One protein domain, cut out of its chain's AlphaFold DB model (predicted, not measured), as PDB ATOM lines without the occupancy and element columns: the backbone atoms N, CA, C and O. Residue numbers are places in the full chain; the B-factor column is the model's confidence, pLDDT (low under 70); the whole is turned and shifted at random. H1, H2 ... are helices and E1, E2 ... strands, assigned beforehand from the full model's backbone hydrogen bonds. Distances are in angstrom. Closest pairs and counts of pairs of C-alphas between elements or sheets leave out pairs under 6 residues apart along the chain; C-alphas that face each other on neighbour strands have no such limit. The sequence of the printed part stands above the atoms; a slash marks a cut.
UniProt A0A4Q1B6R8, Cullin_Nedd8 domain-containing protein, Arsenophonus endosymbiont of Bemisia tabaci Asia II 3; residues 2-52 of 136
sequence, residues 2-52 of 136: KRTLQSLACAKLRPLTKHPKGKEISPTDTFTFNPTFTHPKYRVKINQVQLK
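AT A GLANCE: This is residues 2 to 52 of the 136 residues of the protein "Cullin_Nedd8 domain-containing protein" of Arsenophonus endosymbiont of Bemisia tabaci Asia II 3 (UniProt A0A4Q1B6R8). There is little regular structure: a short helix, H1, packs with its last residues beside a two-strand hairpin, E1 and E2, and a long tail without named elements, residues 34 to 52, folds back on itself around residues 40 to 42. The 51 printed residues run H1, E1, E2, an antiparallel sheet of order E1 - E2; the class is mixed, with 16 residues in named elements. The whole is compact, radius of gyration of the C-alphas 11.1 A, and flat, spanning 32 by 27 by 12 A.

HOW THE PARTS SIT: H1, residues 2 to 9, has every O i to N i+4 pair within hydrogen-bond range. Its closest C-alphas to E1, residues 16 to 19, are those of Ala 9 and Leu 16, 4.7 A apart. E1 and E2, residues 30 to 33, form an antiparallel hairpin at 149 degrees, with N 17 and O 32 2.8 A apart, within hydrogen-bond range.

IN THESE COORDINATES: H1 spans 10.5 A from C-alpha 2 at (193.469, 144.243, 176.976); E1 spans 10.0 A; E2 spans 10.5 A to C-alpha 33 at (204.141, 144.141, 189.730).

THE WHOLE: The C-alphas farthest apart, of Thr 28 and Lys 41, are 32.9 A apart. The printed part has no cut, and both links are short. Residues 48 to 52 have pLDDT under 70.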
ATOM      1  N   LYS A   2     192.347 143.513 177.619       79.50
ATOM      2  CA  LYS A   2     193.469 144.243 176.976       79.50
ATOM      3  C   LYS A   2     193.542 145.735 177.358       79.50
ATOM      4  O   LYS A   2     194.594 146.207 177.764       79.50
ATOM      5  N   ARG A   3     192.412 146.453 177.333       76.88
ATOM      6  CA  ARG A   3     192.331 147.887 177.699       76.88
ATOM      7  C   ARG A   3     192.775 148.170 179.144       76.88
ATOM      8  O   ARG A   3     193.516 149.116 179.389       76.88
ATOM      9  N   THR A   4     192.373 147.318 180.084       82.44
ATOM     10  CA  THR A   4     192.729 147.437 181.506       82.44
ATOM     11  C   THR A   4     194.227 147.230 181.723       82.44
ATOM     12  O   THR A   4     194.875 148.032 182.393       82.44
ATOM     13  N   LEU A   5     194.808 146.203 181.096       87.31
ATOM     14  CA  LEU A   5     196.251 145.952 181.166       87.31
ATOM     15  C   LEU A   5     197.051 147.088 180.510       87.31
ATOM     16  O   LEU A   5     198.094 147.486 181.024       87.31
ATOM     17  N   GLN A   6     196.525 147.691 179.440       85.31
ATOM     18  CA  GLN A   6     197.167 148.823 178.770       85.31
ATOM     19  C   GLN A   6     197.220 150.063 179.670       85.31
ATOM     20  O   GLN A   6     198.258 150.723 179.738       85.31
ATOM     21  N   SER A   7     196.147 150.348 180.421       84.88
ATOM     22  CA  SER A   7     196.139 151.444 181.405       84.88
ATOM     23  C   SER A   7     197.072 151.226 182.589       84.88
ATOM     24  O   SER A   7     197.571 152.202 183.139       84.88
ATOM     25  N   LEU A   8     197.329 149.972 182.961       88.44
ATOM     26  CA  LEU A   8     198.148 149.628 184.124       88.44
ATOM     27  C   LEU A   8     199.637 149.454 183.796       88.44
ATOM     28  O   LEU A   8     200.463 149.591 184.694       88.44
ATOM     29  N   ALA A   9     199.986 149.147 182.541       86.19
ATOM     30  CA  ALA A   9     201.361 148.820 182.156       86.19
ATOM     31  C   ALA A   9     201.979 149.749 181.097       86.19
ATOM     32  O   ALA A   9     203.198 149.924 181.068       86.19
ATOM     33  N   CYS A  10     201.165 150.365 180.230       75.44
ATOM     34  CA  CYS A  10     201.658 151.101 179.056       75.44
ATOM     35  C   CYS A  10     201.429 152.621 179.136       75.44
ATOM     36  O   CYS A  10     202.036 153.376 178.373       75.44
ATOM     37  N   ALA A  11     200.570 153.084 180.051       79.81
ATOM     38  CA  ALA A  11     200.208 154.491 180.214       79.81
ATOM     39  C   ALA A  11     201.252 155.296 181.022       79.81
ATOM     40  O   ALA A  11     202.384 154.853 181.238       79.81
ATOM     41  N   LYS A  12     200.877 156.515 181.444       79.19
ATOM     42  CA  LYS A  12     201.706 157.392 182.292       79.19
ATOM     43  C   LYS A  12     201.911 156.805 183.692       79.19
ATOM     44  O   LYS A  12     203.010 156.881 184.228       79.19
ATOM     45  N   LEU A  13     200.861 156.226 184.271       84.44
ATOM     46  CA  LEU A  13     200.932 155.496 185.534       84.44
ATOM     47  C   LEU A  13     201.197 154.022 185.219       84.44
ATOM     48  O   LEU A  13     200.455 153.433 184.437       84.44
ATOM     49  N   ARG A  14     202.265 153.454 185.787       87.69
ATOM     50  CA  ARG A  14     202.721 152.083 185.500       87.69
ATOM     51  C   ARG A  14     202.898 151.262 186.780       87.69
ATOM     52  O   ARG A  14     204.034 150.956 187.152       87.69
ATOM     53  N   PRO A  15     201.797 150.936 187.483       90.44
ATOM     54  CA  PRO A  15     201.834 149.984 188.594       90.44
ATOM     55  C   PRO A  15     202.234 148.565 188.153       90.44
ATOM     56  O   PRO A  15     202.703 147.786 188.978       90.44
ATOM     57  N   LEU A  16     202.079 148.228 186.868       92.56
ATOM     58  CA  LEU A  16     202.561 146.978 186.281       92.56
ATOM     59  C   LEU A  16     203.669 147.250 185.255       92.56
ATOM     60  O   LEU A  16     203.681 148.284 184.589       92.56
ATOM     61  N   THR A  17     204.579 146.292 185.093       91.69
ATOM     62  CA  THR A  17     205.607 146.282 184.043       91.69
ATOM     63  C   THR A  17     205.295 145.176 183.042       91.69
ATOM     64  O   THR A  17     205.086 144.033 183.437       91.69
ATOM     65  N   LYS A  18     205.256 145.521 181.752       93.06
ATOM     66  CA  LYS A  18     204.985 144.597 180.641       93.06
ATOM     67  C   LYS A  18     206.272 144.000 180.070       93.06
ATOM     68  O   LYS A  18     207.222 144.748 179.822       93.06
ATOM     69  N   HIS A  19     206.235 142.712 179.734       91.00
ATOM     70  CA  HIS A  19     207.294 141.999 179.017       91.00
ATOM     71  C   HIS A  19     206.714 141.256 177.800       91.00
ATOM     72  O   HIS A  19     205.842 140.404 177.983       91.00
ATOM     73  N   PRO A  20     207.179 141.547 176.570       89.31
ATOM     74  CA  PRO A  20     208.122 142.601 176.182       89.31
ATOM     75  C   PRO A  20     207.530 144.021 176.277       89.31
ATOM     76  O   PRO A  20     206.325 144.242 176.093       89.31
ATOM     77  N   LYS A  21     208.398 145.011 176.530       84.56
ATOM     78  CA  LYS A  21     208.017 146.431 176.617       84.56
ATOM     79  C   LYS A  21     207.441 146.910 175.280       84.56
ATOM     80  O   LYS A  21     208.065 146.751 174.238       84.56
ATOM     81  N   GLY A  22     206.270 147.540 175.307       83.00
ATOM     82  CA  GLY A  22     205.607 148.053 174.108       83.00
ATOM     83  C   GLY A  22     204.256 148.689 174.425       83.00
ATOM     84  O   GLY A  22     203.782 148.608 175.556       83.00
ATOM     85  N   LYS A  23     203.641 149.345 173.433       79.12
ATOM     86  CA  LYS A  23     202.316 149.986 173.578       79.12
ATOM     87  C   LYS A  23     201.150 149.015 173.357       79.12
ATOM     88  O   LYS A  23     200.081 149.207 173.936       79.12
ATOM     89  N   GLU A  24     201.379 148.006 172.526       82.12
ATOM     90  CA  GLU A  24     200.439 146.954 172.131       82.12
ATOM     91  C   GLU A  24     200.416 145.830 173.171       82.12
ATOM     92  O   GLU A  24     201.446 145.571 173.798       82.12
ATOM     93  N   ILE A  25     199.269 145.161 173.333       85.75
ATOM     94  CA  ILE A  25     199.120 143.988 174.209       85.75
ATOM     95  C   ILE A  25     198.737 142.759 173.383       85.75
ATOM     96  O   ILE A  25     197.624 142.661 172.855       85.75
ATOM     97  N   SER A  26     199.666 141.812 173.343       87.69
ATOM     98  CA  SER A  26     199.531 140.467 172.806       87.69
ATOM     99  C   SER A  26     199.033 139.494 173.887       87.69
ATOM    100  O   SER A  26     199.344 139.677 175.066       87.69
ATOM    101  N   PRO A  27     198.289 138.432 173.522       87.12
ATOM    102  CA  PRO A  27     197.938 137.345 174.441       87.12
ATOM    103  C   PRO A  27     199.142 136.636 175.081       87.12
ATOM    104  O   PRO A  27     198.989 136.014 176.123       87.12
ATOM    105  N   THR A  28     200.322 136.728 174.465       91.19
ATOM    106  CA  THR A  28     201.574 136.110 174.938       91.19
ATOM    107  C   THR A  28     202.364 136.992 175.905       91.19
ATOM    108  O   THR A  28     203.409 136.574 176.398       91.19
ATOM    109  N   ASP A  29     201.921 138.230 176.138       92.25
ATOM    110  CA  ASP A  29     202.649 139.172 176.981       92.25
ATOM    111  C   ASP A  29     202.481 138.834 178.464       92.25
ATOM    112  O   ASP A  29     201.395 138.484 178.928       92.25
ATOM    113  N   THR A  30     203.556 139.017 179.227       92.69
ATOM    114  CA  THR A  30     203.558 138.807 180.678       92.69
ATOM    115  C   THR A  30     203.675 140.134 181.419       92.69
ATOM    116  O   THR A  30     204.190 141.128 180.897       92.69
ATOM    117  N   PHE A  31     203.158 140.172 182.646       93.38
ATOM    118  CA  PHE A  31     203.098 141.382 183.460       93.38
ATOM    119  C   PHE A  31     203.611 141.089 184.864       93.38
ATOM    120  O   PHE A  31     203.216 140.101 185.477       93.38
ATOM    121  N   THR A  32     204.459 141.969 185.387       94.31
ATOM    122  CA  THR A  32     204.961 141.898 186.762       94.31
ATOM    123  C   THR A  32     204.548 143.138 187.541       94.31
ATOM    124  O   THR A  32     204.445 144.232 186.980       94.31
ATOM    125  N   PHE A  33     204.326 142.992 188.847       93.12
ATOM    126  CA  PHE A  33     204.141 144.141 189.730       93.12
ATOM    127  C   PHE A  33     205.379 145.049 189.686       93.12
ATOM    128  O   PHE A  33     206.507 144.556 189.637       93.12
ATOM    129  N   ASN A  34     205.177 146.370 189.659       91.88
ATOM    130  CA  ASN A  34     206.262 147.343 189.693       91.88
ATOM    131  C   ASN A  34     206.463 147.878 191.127       91.88
ATOM    132  O   ASN A  34     205.760 148.814 191.513       91.88
ATOM    133  N   PRO A  35     207.444 147.370 191.897       91.25
ATOM    134  CA  PRO A  35     207.677 147.822 193.271       91.25
ATOM    135  C   PRO A  35     208.200 149.262 193.359       91.25
ATOM    136  O   PRO A  35     208.151 149.869 194.421       91.25
ATOM    137  N   THR A  36     208.681 149.832 192.250       90.75
ATOM    138  CA  THR A  36     209.173 151.219 192.201       90.75
ATOM    139  C   THR A  36     208.060 152.241 191.960       90.75
ATOM    140  O   THR A  36     208.302 153.448 191.989       90.75
ATOM    141  N   PHE A  37     206.832 151.784 191.696       89.31
ATOM    142  CA  PHE A  37     205.708 152.676 191.459       89.31
ATOM    143  C   PHE A  37     205.299 153.390 192.753       89.31
ATOM    144  O   PHE A  37     204.828 152.770 193.703       89.31
ATOM    145  N   THR A  38     205.425 154.716 192.754       88.75
ATOM    146  CA  THR A  38     204.967 155.595 193.834       88.75
ATOM    147  C   THR A  38     204.115 156.727 193.268       88.75
ATOM    148  O   THR A  38     204.297 157.150 192.122       88.75
ATOM    149  N   HIS A  39     203.151 157.210 194.049       89.62
ATOM    150  CA  HIS A  39     202.272 158.302 193.649       89.62
ATOM    151  C   HIS A  39     201.964 159.212 194.850       89.62
ATOM    152  O   HIS A  39     201.646 158.705 195.923       89.62
ATOM    153  N   PRO A  40     201.987 160.551 194.691       89.00
ATOM    154  CA  PRO A  40     201.835 161.493 195.809       89.00
ATOM    155  C   PRO A  40     200.439 161.496 196.451       89.00
ATOM    156  O   PRO A  40     200.266 161.967 197.568       89.00
ATOM    157  N   LYS A  41     199.415 161.002 195.744       90.06
ATOM    158  CA  LYS A  41     198.042 160.878 196.264       90.06
ATOM    159  C   LYS A  41     197.769 159.459 196.746       90.06
ATOM    160  O   LYS A  41     198.000 158.530 195.980       90.06
ATOM    161  N   TYR A  42     197.135 159.330 197.912       87.62
ATOM    162  CA  TYR A  42     196.628 158.055 198.436       87.62
ATOM    163  C   TYR A  42     195.568 157.420 197.516       87.62
ATOM    164  O   TYR A  42     195.602 156.226 197.237       87.62
ATOM    165  N   ARG A  43     194.643 158.230 196.973       86.81
ATOM    166  CA  ARG A  43     193.656 157.782 195.976       86.81
ATOM    167  C   ARG A  43     194.157 158.097 194.570       86.81
ATOM    168  O   ARG A  43     194.064 159.236 194.107       86.81
ATOM    169  N   VAL A  44     194.683 157.083 193.891       85.81
ATOM    170  CA  VAL A  44     195.167 157.196 192.510       85.81
ATOM    171  C   VAL A  44     194.043 156.840 191.542       85.81
ATOM    172  O   VAL A  44     193.567 155.708 191.516       85.81
ATOM    173  N   LYS A  45     193.617 157.802 190.719       83.69
ATOM    174  CA  LYS A  45     192.667 157.537 189.634       83.69
ATOM    175  C   LYS A  45     193.432 157.060 188.403       83.69
ATOM    176  O   LYS A  45     194.081 157.856 187.728       83.69
ATOM    177  N   ILE A  46     193.342 155.767 188.109       83.88
ATOM    178  CA  ILE A  46     193.858 155.197 186.864       83.88
ATOM    179  C   ILE A  46     192.746 155.301 185.826       83.88
ATOM    180  O   ILE A  46     191.772 154.553 185.859       83.88
ATOM    181  N   ASN A  47     192.866 156.275 184.928       71.81
ATOM    182  CA  ASN A  47     191.946 156.378 183.806       71.81
ATOM    183  C   ASN A  47     192.205 155.217 182.842       71.81
ATOM    184  O   ASN A  47     193.359 154.862 182.584       71.81
ATOM    185  N   GLN A  48     191.137 154.652 182.278       66.94
ATOM    186  CA  GLN A  48     191.287 153.766 181.130       66.94
ATOM    187  C   GLN A  48     192.019 154.533 180.026       66.94
ATOM    188  O   GLN A  48     191.778 155.730 179.841       66.94
ATOM    189  N   VAL A  49     192.925 153.859 179.311       65.56
ATOM    190  CA  VAL A  49     193.508 154.440 178.101       65.56
ATOM    191  C   VAL A  49     192.338 154.704 177.172       65.56
ATOM    192  O   VAL A  49     191.712 153.764 176.682       65.56
ATOM    193  N   GLN A  50     192.017 155.982 176.982       57.22
ATOM    194  CA  GLN A  50     191.170 156.388 175.881       57.22
ATOM    195  C   GLN A  50     191.943 155.983 174.634       57.22
ATOM    196  O   GLN A  50     192.963 156.586 174.290       57.22
ATOM    197  N   LEU A  51     191.493 154.907 173.990       55.44
ATOM    198  CA  LEU A  51     191.716 154.795 172.566       55.44
ATOM    199  C   LEU A  51     191.173 156.115 172.022       55.44
ATOM    200  O   LEU A  51     190.001 156.426 172.228       55.44
ATOM    201  N   LYS A  52     192.034 156.925 171.395       56.56
ATOM    202  CA  LYS A  52     191.519 157.793 170.336       56.56
ATOM    203  C   LYS A  52     190.642 156.859 169.510       56.56
ATOM    204  O   LYS A  52     191.168 155.799 169.151       56.56
TER     205      LYS A  52